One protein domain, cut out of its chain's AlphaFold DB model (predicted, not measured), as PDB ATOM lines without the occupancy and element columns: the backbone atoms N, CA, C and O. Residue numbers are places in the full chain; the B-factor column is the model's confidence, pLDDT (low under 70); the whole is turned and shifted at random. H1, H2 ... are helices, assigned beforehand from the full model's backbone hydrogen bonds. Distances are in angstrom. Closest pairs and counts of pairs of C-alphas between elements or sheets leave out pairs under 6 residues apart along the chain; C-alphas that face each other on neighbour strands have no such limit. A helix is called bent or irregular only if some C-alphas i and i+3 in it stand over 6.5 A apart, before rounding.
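Overview. This is residues 280 to 343 and 350 to 374 of the 1156 residues of the protein "INTegrator complex Subunit homolog" of Caenorhabditis elegans (UniProt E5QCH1). Four helices, H1, H2, H4 and H5, make an up-and-down bundle, each running against the one before it, with the short helix H3 across one end. The bundle is loosely aligned: H1 and H4 lie fairly side by side, while H5 crosses H2 and H4 at steeper angles, and residues 340 to 343 run on past the end of H4 that is far from H3. The printed part has 89 residues with five named helices, H1 to H5 in order, and no named strand; the class is all helix. The whole is compact, with a radius of gyration of the C-alphas of 12.5 A, and elongated, spanning 39 by 25 by 21 A.

Arrangement. H1, residues 280 to 290, and H2, residues 293 to 305, form a helical hairpin at a shallow tilt of 26 degrees, opposite ways. They only just touch, with 3 pairs of C-alphas within 8 A, the closest Ala 287 and Phe 296 at 6.2 A; H2 takes part with residues 296 to 299 alone. H3, residues 310 to 316, touches H1 at a steep tilt of 68 degrees, only just short of about perpendicular, the closest C-alphas being Cys 280 and Ile 311 at 6.0 A. H4, residues 324 to 339, touches H1 with residues 326 to 330 alone, at a shallow tilt of 31 degrees, the same way; the closest C-alphas are Val 288 and Ile 327, 6.5 A. H5, residues 356 to 370, touches H2 at a steep tilt of 43 degrees, the same way, with the C-alphas of Glu 301 and Cys 363 closest at 6.0 A. H5 also touches residues 328 to 335 of H4 at a steep tilt of 40 degrees, opposite ways; the closest C-alphas are Leu 331 and Leu 364, 7.0 A. H1 and H5 are apart. In H1, H3, H4 and H5 every O i to N i+4 pair is within hydrogen-bond range; in H2 7 of 9 are.

Along the chain. H1 begins at C-alpha 280, (-0.003, 101.749, 121.986), and is 15.1 A long from first to last C-alpha. H2 is 18.0 A long and only just irregular: C-alphas 299 and 302 are 6.7 A apart. H3 is 9.6 A long. H4, the longest by residues, is 22.4 A long and begins at (1.869, 111.466, 115.624). H5 is 20.9 A long and ends at C-alpha 370, (12.857, 110.310, 113.222).

Size, cuts and confidence. The two C-alphas farthest apart are those of Glu 308 and Pro 343, 42.6 A. Residues 344 to 349 are not printed, and C-alphas 343 and 350 stand 16.1 A apart across this cut, which lies in the link from H4 to H5. The links H1 to H2 and H2 to H3 are tight, and H3 to H4 is short. The mean pLDDT of the printed part is 84.5; residues 341 to 343 and 371 to 374 are under 70.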
ATOM      1  N   CYS A 280      -1.000 100.681 121.907       87.69
ATOM      2  CA  CYS A 280      -0.003 101.749 121.986       87.69
ATOM      3  C   CYS A 280      -0.475 103.078 121.361       87.69
ATOM      4  O   CYS A 280      -0.268 104.140 121.938       87.69
ATOM      5  N   VAL A 281      -1.194 103.029 120.234       90.23
ATOM      6  CA  VAL A 281      -1.776 104.214 119.575       90.23
ATOM      7  C   VAL A 281      -2.847 104.862 120.458       90.23
ATOM      8  O   VAL A 281      -2.892 106.083 120.601       90.23
ATOM      9  N   PHE A 282      -3.692 104.045 121.088       90.70
ATOM     10  CA  PHE A 282      -4.713 104.516 122.021       90.70
ATOM     11  C   PHE A 282      -4.086 105.094 123.297       90.70
ATOM     12  O   PHE A 282      -4.499 106.162 123.738       90.70
ATOM     13  N   ALA A 283      -3.044 104.454 123.833       91.15
ATOM     14  CA  ALA A 283      -2.285 104.951 124.975       91.15
ATOM     15  C   ALA A 283      -1.664 106.325 124.688       91.15
ATOM     16  O   ALA A 283      -1.799 107.233 125.500       91.15
ATOM     17  N   CYS A 284      -1.056 106.516 123.513       91.90
ATOM     18  CA  CYS A 284      -0.534 107.818 123.102       91.90
ATOM     19  C   CYS A 284      -1.635 108.882 122.989       91.90
ATOM     20  O   CYS A 284      -1.418 110.018 123.395       91.90
ATOM     21  N   ARG A 285      -2.826 108.531 122.486       92.07
ATOM     22  CA  ARG A 285      -3.961 109.466 122.443       92.07
ATOM     23  C   ARG A 285      -4.426 109.862 123.845       92.07
ATOM     24  O   ARG A 285      -4.558 111.046 124.122       92.07
ATOM     25  N   LEU A 286      -4.590 108.888 124.743       91.50
ATOM     26  CA  LEU A 286      -4.906 109.162 126.147       91.50
ATOM     27  C   LEU A 286      -3.825 110.021 126.816       91.50
ATOM     28  O   LEU A 286      -4.148 110.895 127.613       91.50
ATOM     29  N   ALA A 287      -2.553 109.783 126.488       92.08
ATOM     30  CA  ALA A 287      -1.443 110.581 126.986       92.08
ATOM     31  C   ALA A 287      -1.570 112.048 126.563       92.08
ATOM     32  O   ALA A 287      -1.428 112.926 127.407       92.08
ATOM     33  N   VAL A 288      -1.874 112.309 125.288       91.95
ATOM     34  CA  VAL A 288      -2.066 113.672 124.763       91.95
ATOM     35  C   VAL A 288      -3.262 114.371 125.415       91.95
ATOM     36  O   VAL A 288      -3.162 115.551 125.746       91.95
ATOM     37  N   ASP A 289      -4.374 113.655 125.601       89.95
ATOM     38  CA  ASP A 289      -5.639 114.248 126.044       89.95
ATOM     39  C   ASP A 289      -5.715 114.441 127.573       89.95
ATOM     40  O   ASP A 289      -6.354 115.385 128.040       89.95
ATOM     41  N   HIS A 290      -5.074 113.570 128.364       88.13
ATOM     42  CA  HIS A 290      -5.307 113.501 129.814       88.13
ATOM     43  C   HIS A 290      -4.078 113.704 130.704       88.13
ATOM     44  O   HIS A 290      -4.247 113.989 131.893       88.13
ATOM     45  N   LEU A 291      -2.852 113.541 130.197       89.16
ATOM     46  CA  LEU A 291      -1.668 113.825 131.008       89.16
ATOM     47  C   LEU A 291      -1.396 115.327 131.030       89.16
ATOM     48  O   LEU A 291      -1.513 116.019 130.020       89.16
ATOM     49  N   ASN A 292      -0.981 115.831 132.190       87.60
ATOM     50  CA  ASN A 292      -0.414 117.174 132.250       87.60
ATOM     51  C   ASN A 292       0.948 117.214 131.533       87.60
ATOM     52  O   ASN A 292       1.558 116.174 131.280       87.60
ATOM     53  N   ASP A 293       1.452 118.411 131.233       88.76
ATOM     54  CA  ASP A 293       2.646 118.558 130.391       88.76
ATOM     55  C   ASP A 293       3.876 117.836 130.951       88.76
ATOM     56  O   ASP A 293       4.618 117.176 130.221       88.76
ATOM     57  N   ARG A 294       4.042 117.876 132.275       86.78
ATOM     58  CA  ARG A 294       5.103 117.159 132.980       86.78
ATOM     59  C   ARG A 294       4.999 115.648 132.787       86.78
ATOM     60  O   ARG A 294       5.974 115.005 132.407       86.78
ATOM     61  N   GLN A 295       3.837 115.077 133.084       87.78
ATOM     62  CA  GLN A 295       3.596 113.642 132.959       87.78
ATOM     63  C   GLN A 295       3.714 113.193 131.505       87.78
ATOM     64  O   GLN A 295       4.240 112.114 131.249       87.78
ATOM     65  N   PHE A 296       3.273 114.027 130.563       92.52
ATOM     66  CA  PHE A 296       3.399 113.760 129.140       92.52
ATOM     67  C   PHE A 296       4.867 113.689 128.707       92.52
ATOM     68  O   PHE A 296       5.255 112.735 128.039       92.52
ATOM     69  N   LEU A 297       5.715 114.633 129.132       90.80
ATOM     70  CA  LEU A 297       7.152 114.580 128.842       90.80
ATOM     71  C   LEU A 297       7.853 113.407 129.538       90.80
ATOM     72  O   LEU A 297       8.680 112.745 128.916       90.80
ATOM     73  N   GLU A 298       7.512 113.121 130.800       88.75
ATOM     74  CA  GLU A 298       8.021 111.940 131.521       88.75
ATOM     75  C   GLU A 298       7.619 110.624 130.837       88.75
ATOM     76  O   GLU A 298       8.366 109.651 130.911       88.75
ATOM     77  N   PHE A 299       6.460 110.593 130.177       90.07
ATOM     78  CA  PHE A 299       6.002 109.464 129.373       90.07
ATOM     79  C   PHE A 299       6.738 109.391 128.026       90.07
ATOM     80  O   PHE A 299       7.201 108.321 127.644       90.07
ATOM     81  N   MET A 300       6.896 110.513 127.318       90.53
ATOM     82  CA  MET A 300       7.436 110.534 125.953       90.53
ATOM     83  C   MET A 300       8.966 110.416 125.871       90.53
ATOM     84  O   MET A 300       9.454 109.713 124.988       90.53
ATOM     85  N   GLU A 301       9.742 111.064 126.751       87.86
ATOM     86  CA  GLU A 301      11.218 111.085 126.654       87.86
ATOM     87  C   GLU A 301      11.842 109.671 126.651       87.86
ATOM     88  O   GLU A 301      12.640 109.383 125.750       87.86
ATOM     89  N   PRO A 302      11.498 108.752 127.581       85.53
ATOM     90  CA  PRO A 302      12.083 107.410 127.590       85.53
ATOM     91  C   PRO A 302      11.730 106.611 126.332       85.53
ATOM     92  O   PRO A 302      12.575 105.900 125.791       85.53
ATOM     93  N   LEU A 303      10.501 106.776 125.835       84.32
ATOM     94  CA  LEU A 303       9.997 106.094 124.643       84.32
ATOM     95  C   LEU A 303      10.647 106.600 123.352       84.32
ATOM     96  O   LEU A 303      10.760 105.852 122.385       84.32
ATOM     97  N   LEU A 304      11.064 107.867 123.334       83.86
ATOM     98  CA  LEU A 304      11.827 108.462 122.239       83.86
ATOM     99  C   LEU A 304      13.304 108.074 122.286       83.86
ATOM    100  O   LEU A 304      13.925 107.905 121.240       83.86
ATOM    101  N   THR A 305      13.849 107.908 123.492       81.85
ATOM    102  CA  THR A 305      15.252 107.534 123.694       81.85
ATOM    103  C   THR A 305      15.501 106.072 123.314       81.85
ATOM    104  O   THR A 305      16.483 105.767 122.637       81.85
ATOM    105  N   ASP A 306      14.618 105.157 123.728       83.02
ATOM    106  CA  ASP A 306      14.726 103.735 123.398       83.02
ATOM    107  C   ASP A 306      13.974 103.390 122.099       83.02
ATOM    108  O   ASP A 306      12.746 103.239 122.056       83.02
ATOM    109  N   LYS A 307      14.754 103.204 121.026       81.54
ATOM    110  CA  LYS A 307      14.259 102.878 119.678       81.54
ATOM    111  C   LYS A 307      13.647 101.476 119.570       81.54
ATOM    112  O   LYS A 307      13.014 101.160 118.557       81.54
ATOM    113  N   GLU A 308      13.807 100.631 120.590       83.71
ATOM    114  CA  GLU A 308      13.216  99.295 120.623       83.71
ATOM    115  C   GLU A 308      11.775  99.281 121.137       83.71
ATOM    116  O   GLU A 308      11.064  98.288 120.919       83.71
ATOM    117  N   THR A 309      11.310 100.383 121.734       86.06
ATOM    118  CA  THR A 309       9.959 100.480 122.286       86.06
ATOM    119  C   THR A 309       8.884 100.322 121.209       86.06
ATOM    120  O   THR A 309       9.032 100.697 120.039       86.06
ATOM    121  N   ILE A 310       7.747  99.752 121.614       87.11
ATOM    122  CA  ILE A 310       6.598  99.521 120.730       87.11
ATOM    123  C   ILE A 310       6.088 100.848 120.162       87.11
ATOM    124  O   ILE A 310       5.791 100.924 118.971       87.11
ATOM    125  N   ILE A 311       6.037 101.892 120.993       85.82
ATOM    126  CA  ILE A 311       5.604 103.231 120.586       85.82
ATOM    127  C   ILE A 311       6.551 103.815 119.539       85.82
ATOM    128  O   ILE A 311       6.076 104.265 118.496       85.82
ATOM    129  N   TYR A 312       7.871 103.738 119.737       87.22
ATOM    130  CA  TYR A 312       8.815 104.225 118.731       87.22
ATOM    131  C   TYR A 312       8.604 103.527 117.381       87.22
ATOM    132  O   TYR A 312       8.498 104.176 116.340       87.22
ATOM    133  N   LYS A 313       8.439 102.199 117.386       87.93
ATOM    134  CA  LYS A 313       8.240 101.407 116.163       87.93
ATOM    135  C   LYS A 313       6.888 101.645 115.476       87.93
ATOM    136  O   LYS A 313       6.853 101.691 114.249       87.93
ATOM    137  N   MET A 314       5.795 101.745 116.236       86.28
ATOM    138  CA  MET A 314       4.408 101.753 115.722       86.28
ATOM    139  C   MET A 314       3.766 103.140 115.613       86.28
ATOM    140  O   MET A 314       2.722 103.284 114.971       86.28
ATOM    141  N   VAL A 315       4.340 104.155 116.255       85.06
ATOM    142  CA  VAL A 315       3.833 105.531 116.193       85.06
ATOM    143  C   VAL A 315       4.792 106.407 115.400       85.06
ATOM    144  O   VAL A 315       4.365 107.078 114.464       85.06
ATOM    145  N   ILE A 316       6.082 106.366 115.726       85.56
ATOM    146  CA  ILE A 316       7.067 107.315 115.190       85.56
ATOM    147  C   ILE A 316       7.640 106.807 113.873       85.56
ATOM    148  O   ILE A 316       7.433 107.417 112.824       85.56
ATOM    149  N   ARG A 317       8.292 105.639 113.906       83.73
ATOM    150  CA  ARG A 317       8.950 105.040 112.739       83.73
ATOM    151  C   ARG A 317       7.969 104.705 111.619       83.73
ATOM    152  O   ARG A 317       8.312 104.846 110.451       83.73
ATOM    153  N   SER A 318       6.763 104.255 111.955       83.09
ATOM    154  CA  SER A 318       5.699 104.014 110.973       83.09
ATOM    155  C   SER A 318       4.873 105.261 110.647       83.09
ATOM    156  O   SER A 318       3.902 105.142 109.906       83.09
ATOM    157  N   SER A 319       5.220 106.419 111.223       82.85
ATOM    158  CA  SER A 319       4.573 107.719 111.003       82.85
ATOM    159  C   SER A 319       3.046 107.631 111.064       82.85
ATOM    160  O   SER A 319       2.325 107.798 110.079       82.85
ATOM    161  N   ASN A 320       2.540 107.272 112.243       86.31
ATOM    162  CA  ASN A 320       1.118 107.040 112.445       86.31
ATOM    163  C   ASN A 320       0.319 108.345 112.312       86.31
ATOM    164  O   ASN A 320       0.288 109.164 113.232       86.31
ATOM    165  N   ARG A 321      -0.407 108.479 111.198       85.45
ATOM    166  CA  ARG A 321      -1.202 109.665 110.837       85.45
ATOM    167  C   ARG A 321      -2.283 110.068 111.843       85.45
ATOM    168  O   ARG A 321      -2.761 111.192 111.784       85.45
ATOM    169  N   GLN A 322      -2.721 109.168 112.724       85.75
ATOM    170  CA  GLN A 322      -3.798 109.474 113.670       85.75
ATOM    171  C   GLN A 322      -3.296 110.178 114.931       85.75
ATOM    172  O   GLN A 322      -4.033 110.971 115.507       85.75
ATOM    173  N   VAL A 323      -2.080 109.860 115.388       88.69
ATOM    174  CA  VAL A 323      -1.611 110.270 116.724       88.69
ATOM    175  C   VAL A 323      -0.287 111.020 116.688       88.69
ATOM    176  O   VAL A 323      -0.099 111.917 117.503       88.69
ATOM    177  N   LEU A 324       0.605 110.736 115.733       88.80
ATOM    178  CA  LEU A 324       1.869 111.466 115.624       88.80
ATOM    179  C   LEU A 324       1.658 112.983 115.426       88.80
ATOM    180  O   LEU A 324       2.280 113.740 116.172       88.80
ATOM    181  N   PRO A 325       0.733 113.452 114.559       88.97
ATOM    182  CA  PRO A 325       0.445 114.883 114.445       88.97
ATOM    183  C   PRO A 325      -0.091 115.498 115.743       88.97
ATOM    184  O   PRO A 325       0.216 116.643 116.049       88.97
ATOM    185  N   LEU A 326      -0.852 114.739 116.543       90.24
ATOM    186  CA  LEU A 326      -1.364 115.206 117.838       90.24
ATOM    187  C   LEU A 326      -0.239 115.354 118.871       90.24
ATOM    188  O   LEU A 326      -0.218 116.328 119.617       90.24
ATOM    189  N   ILE A 327       0.712 114.414 118.887       91.32
ATOM    190  CA  ILE A 327       1.911 114.481 119.734       91.32
ATOM    191  C   ILE A 327       2.755 115.698 119.347       91.32
ATOM    192  O   ILE A 327       3.117 116.488 120.217       91.32
ATOM    193  N   ILE A 328       3.044 115.866 118.052       90.63
ATOM    194  CA  ILE A 328       3.833 116.994 117.541       90.63
ATOM    195  C   ILE A 328       3.128 118.311 117.872       90.63
ATOM    196  O   ILE A 328       3.739 119.177 118.492       90.63
ATOM    197  N   ALA A 329       1.831 118.433 117.579       90.88
ATOM    198  CA  ALA A 329       1.048 119.620 117.912       90.88
ATOM    199  C   ALA A 329       1.054 119.913 119.420       90.88
ATOM    200  O   ALA A 329       1.168 121.070 119.821       90.88
ATOM    201  N   ARG A 330       0.972 118.890 120.282       92.53
ATOM    202  CA  ARG A 330       1.034 119.072 121.739       92.53
ATOM    203  C   ARG A 330       2.394 119.609 122.190       92.53
ATOM    204  O   ARG A 330       2.424 120.548 122.980       92.53
ATOM    205  N   LEU A 331       3.493 119.057 121.677       92.48
ATOM    206  CA  LEU A 331       4.851 119.510 122.004       92.48
ATOM    207  C   LEU A 331       5.146 120.911 121.444       92.48
ATOM    208  O   LEU A 331       5.753 121.727 122.133       92.48
ATOM    209  N   LEU A 332       4.680 121.217 120.232       91.31
ATOM    210  CA  LEU A 332       4.794 122.553 119.642       91.31
ATOM    211  C   LEU A 332       3.995 123.586 120.435       91.31
ATOM    212  O   LEU A 332       4.532 124.638 120.755       91.31
ATOM    213  N   ASN A 333       2.772 123.258 120.860       89.35
ATOM    214  CA  ASN A 333       1.989 124.129 121.735       89.35
ATOM    215  C   ASN A 333       2.712 124.392 123.068       89.35
ATOM    216  O   ASN A 333       2.712 125.524 123.548       89.35
ATOM    217  N   MET A 334       3.370 123.385 123.660       89.94
ATOM    218  CA  MET A 334       4.210 123.601 124.849       89.94
ATOM    219  C   MET A 334       5.350 124.581 124.550       89.94
ATOM    220  O   MET A 334       5.564 125.512 125.321       89.94
ATOM    221  N   ALA A 335       6.047 124.422 123.424       88.03
ATOM    222  CA  ALA A 335       7.117 125.333 123.020       88.03
ATOM    223  C   ALA A 335       6.601 126.764 122.773       88.03
ATOM    224  O   ALA A 335       7.170 127.722 123.302       88.03
ATOM    225  N   ASP A 336       5.487 126.920 122.058       86.07
ATOM    226  CA  ASP A 336       4.876 128.215 121.745       86.07
ATOM    227  C   ASP A 336       4.390 128.947 122.998       86.07
ATOM    228  O   ASP A 336       4.610 130.153 123.127       86.07
ATOM    229  N   THR A 337       3.792 128.236 123.964       82.73
ATOM    230  CA  THR A 337       3.382 128.843 125.247       82.73
ATOM    231  C   THR A 337       4.564 129.386 126.042       82.73
ATOM    232  O   THR A 337       4.413 130.357 126.784       82.73
ATOM    233  N   VAL A 338       5.745 128.782 125.882       79.96
ATOM    234  CA  VAL A 338       6.976 129.269 126.500       79.96
ATOM    235  C   VAL A 338       7.523 130.469 125.726       79.96
ATOM    236  O   VAL A 338       7.909 131.452 126.359       79.96
ATOM    237  N   ILE A 339       7.558 130.424 124.386       80.32
ATOM    238  CA  ILE A 339       8.062 131.520 123.536       80.32
ATOM    239  C   ILE A 339       7.206 132.788 123.682       80.32
ATOM    240  O   ILE A 339       7.757 133.877 123.844       80.32
ATOM    241  N   SER A 340       5.879 132.649 123.644       75.30
ATOM    242  CA  SER A 340       4.908 133.751 123.650       75.30
ATOM    243  C   SER A 340       4.001 133.674 124.885       75.30
ATOM    244  O   SER A 340       2.844 133.251 124.775       75.30
ATOM    245  N   PRO A 341       4.487 134.059 126.082       62.10
ATOM    246  CA  PRO A 341       3.652 134.064 127.274       62.10
ATOM    247  C   PRO A 341       2.493 135.048 127.091       62.10
ATOM    248  O   PRO A 341       2.679 136.186 126.649       62.10
ATOM    249  N   ARG A 342       1.275 134.609 127.428       60.72
ATOM    250  CA  ARG A 342       0.092 135.475 127.378       60.72
ATOM    251  C   ARG A 342       0.256 136.604 128.406       60.72
ATOM    252  O   ARG A 342       0.640 136.318 129.538       60.72
ATOM    253  N   PRO A 343      -0.082 137.862 128.063       55.76
ATOM    254  CA  PRO A 343       0.143 139.022 128.936       55.76
ATOM    255  C   PRO A 343      -0.595 138.952 130.285       55.76
ATOM    256  O   PRO A 343      -0.237 139.672 131.211       55.76
ATOM    257  N   GLU A 350       5.771 126.205 133.596       72.41
ATOM    258  CA  GLU A 350       6.740 125.264 134.181       72.41
ATOM    259  C   GLU A 350       7.651 124.636 133.107       72.41
ATOM    260  O   GLU A 350       8.808 124.312 133.385       72.41
ATOM    261  N   MET A 351       7.172 124.535 131.857       77.70
ATOM    262  CA  MET A 351       7.942 124.040 130.706       77.70
ATOM    263  C   MET A 351       9.111 124.961 130.318       77.70
ATOM    264  O   MET A 351      10.045 124.520 129.653       77.70
ATOM    265  N   GLY A 352       9.094 126.222 130.762       71.84
ATOM    266  CA  GLY A 352      10.188 127.181 130.606       71.84
ATOM    267  C   GLY A 352      11.286 127.059 131.665       71.84
ATOM    268  O   GLY A 352      12.169 127.908 131.717       71.84
ATOM    269  N   THR A 353      11.251 126.036 132.525       74.90
ATOM    270  CA  THR A 353      12.251 125.831 133.585       74.90
ATOM    271  C   THR A 353      12.986 124.500 133.423       74.90
ATOM    272  O   THR A 353      12.418 123.504 132.965       74.90
ATOM    273  N   ALA A 354      14.270 124.462 133.786       74.16
ATOM    274  CA  ALA A 354      15.040 123.219 133.795       74.16
ATOM    275  C   ALA A 354      14.525 122.270 134.900       74.16
ATOM    276  O   ALA A 354      14.231 122.738 136.001       74.16
ATOM    277  N   PRO A 355      14.434 120.944 134.658       79.82
ATOM    278  CA  PRO A 355      14.914 120.200 133.484       79.82
ATOM    279  C   PRO A 355      13.888 120.054 132.338       79.82
ATOM    280  O   PRO A 355      14.206 119.438 131.319       79.82
ATOM    281  N   TRP A 356      12.665 120.575 132.483       82.80
ATOM    282  CA  TRP A 356      11.551 120.350 131.548       82.80
ATOM    283  C   TRP A 356      11.798 120.929 130.160       82.80
ATOM    284  O   TRP A 356      11.516 120.257 129.169       82.80
ATOM    285  N   CYS A 357      12.405 122.111 130.077       83.77
ATOM    286  CA  CYS A 357      12.784 122.715 128.799       83.77
ATOM    287  C   CYS A 357      13.757 121.830 127.998       83.77
ATOM    288  O   CYS A 357      13.584 121.651 126.792       83.77
ATOM    289  N   THR A 358      14.748 121.213 128.654       85.46
ATOM    290  CA  THR A 358      15.701 120.285 128.020       85.46
ATOM    291  C   THR A 358      15.014 119.008 127.554       85.46
ATOM    292  O   THR A 358      15.284 118.548 126.450       85.46
ATOM    293  N   ARG A 359      14.081 118.466 128.349       87.89
ATOM    294  CA  ARG A 359      13.280 117.294 127.962       87.89
ATOM    295  C   ARG A 359      12.399 117.576 126.751       87.89
ATOM    296  O   ARG A 359      12.409 116.805 125.800       87.89
ATOM    297  N   LEU A 360      11.683 118.699 126.759       90.38
ATOM    298  CA  LEU A 360      10.862 119.130 125.629       90.38
ATOM    299  C   LEU A 360      11.712 119.312 124.364       90.38
ATOM    300  O   LEU A 360      11.343 118.822 123.298       90.38
ATOM    301  N   SER A 361      12.881 119.944 124.501       89.09
ATOM    302  CA  SER A 361      13.831 120.127 123.399       89.09
ATOM    303  C   SER A 361      14.314 118.792 122.845       89.09
ATOM    304  O   SER A 361      14.305 118.599 121.633       89.09
ATOM    305  N   TYR A 362      14.668 117.844 123.715       89.12
ATOM    306  CA  TYR A 362      15.030 116.489 123.306       89.12
ATOM    307  C   TYR A 362      13.917 115.823 122.496       89.12
ATOM    308  O   TYR A 362      14.170 115.336 121.395       89.12
ATOM    309  N   CYS A 363      12.679 115.867 122.996       89.44
ATOM    310  CA  CYS A 363      11.535 115.269 122.315       89.44
ATOM    311  C   CYS A 363      11.303 115.873 120.922       89.44
ATOM    312  O   CYS A 363      11.107 115.132 119.961       89.44
ATOM    313  N   LEU A 364      11.351 117.204 120.799       90.22
ATOM    314  CA  LEU A 364      11.174 117.897 119.520       90.22
ATOM    315  C   LEU A 364      12.280 117.535 118.521       90.22
ATOM    316  O   LEU A 364      11.983 117.172 117.386       90.22
ATOM    317  N   VAL A 365      13.545 117.570 118.948       88.11
ATOM    318  CA  VAL A 365      14.688 117.253 118.077       88.11
ATOM    319  C   VAL A 365      14.673 115.789 117.637       88.11
ATOM    320  O   VAL A 365      14.954 115.492 116.476       88.11
ATOM    321  N   GLU A 366      14.331 114.857 118.530       85.94
ATOM    322  CA  GLU A 366      14.278 113.435 118.175       85.94
ATOM    323  C   GLU A 366      13.141 113.135 117.193       85.94
ATOM    324  O   GLU A 366      13.329 112.363 116.248       85.94
ATOM    325  N   LEU A 367      11.988 113.792 117.353       86.33
ATOM    326  CA  LEU A 367      10.897 113.708 116.386       86.33
ATOM    327  C   LEU A 367      11.282 114.341 115.042       86.33
ATOM    328  O   LEU A 367      10.953 113.764 114.008       86.33
ATOM    329  N   MET A 368      12.024 115.454 115.029       81.82
ATOM    330  CA  MET A 368      12.542 116.051 113.788       81.82
ATOM    331  C   MET A 368      13.478 115.114 113.020       81.82
ATOM    332  O   MET A 368      13.446 115.085 111.793       81.82
ATOM    333  N   ASN A 369      14.299 114.330 113.722       78.38
ATOM    334  CA  ASN A 369      15.193 113.362 113.083       78.38
ATOM    335  C   ASN A 369      14.486 112.073 112.642       78.38
ATOM    336  O   ASN A 369      14.919 111.445 111.675       78.38
ATOM    337  N   SER A 370      13.458 111.642 113.378       77.39
ATOM    338  CA  SER A 370      12.857 110.310 113.222       77.39
ATOM    339  C   SER A 370      11.562 110.290 112.409       77.39
ATOM    340  O   SER A 370      11.231 109.251 111.834       77.39
ATOM    341  N   ALA A 371      10.802 111.386 112.378       68.92
ATOM    342  CA  ALA A 371       9.554 111.450 111.627       68.92
ATOM    343  C   ALA A 371       9.844 111.546 110.120       68.92
ATOM    344  O   ALA A 371      10.595 112.408 109.675       68.92
ATOM    345  N   LEU A 372       9.238 110.652 109.329       64.71
ATOM    346  CA  LEU A 372       9.346 110.665 107.863       64.71
ATOM    347  C   LEU A 372       8.494 111.770 107.223       64.71
ATOM    348  O   LEU A 372       8.683 112.082 106.047       64.71
ATOM    349  N   GLU A 373       7.527 112.320 107.961       66.30
ATOM    350  CA  GLU A 373       6.678 113.399 107.463       66.30
ATOM    351  C   GLU A 373       7.482 114.705 107.349       66.30
ATOM    352  O   GLU A 373       8.258 115.031 108.251       66.30
ATOM    353  N   PRO A 374       7.331 115.457 106.242       67.40
ATOM    354  CA  PRO A 374       8.006 116.734 106.086       67.40
ATOM    355  C   PRO A 374       7.450 117.725 107.110       67.40
ATOM    356  O   PRO A 374       6.274 118.080 107.062       67.40
TER     357      PRO A 374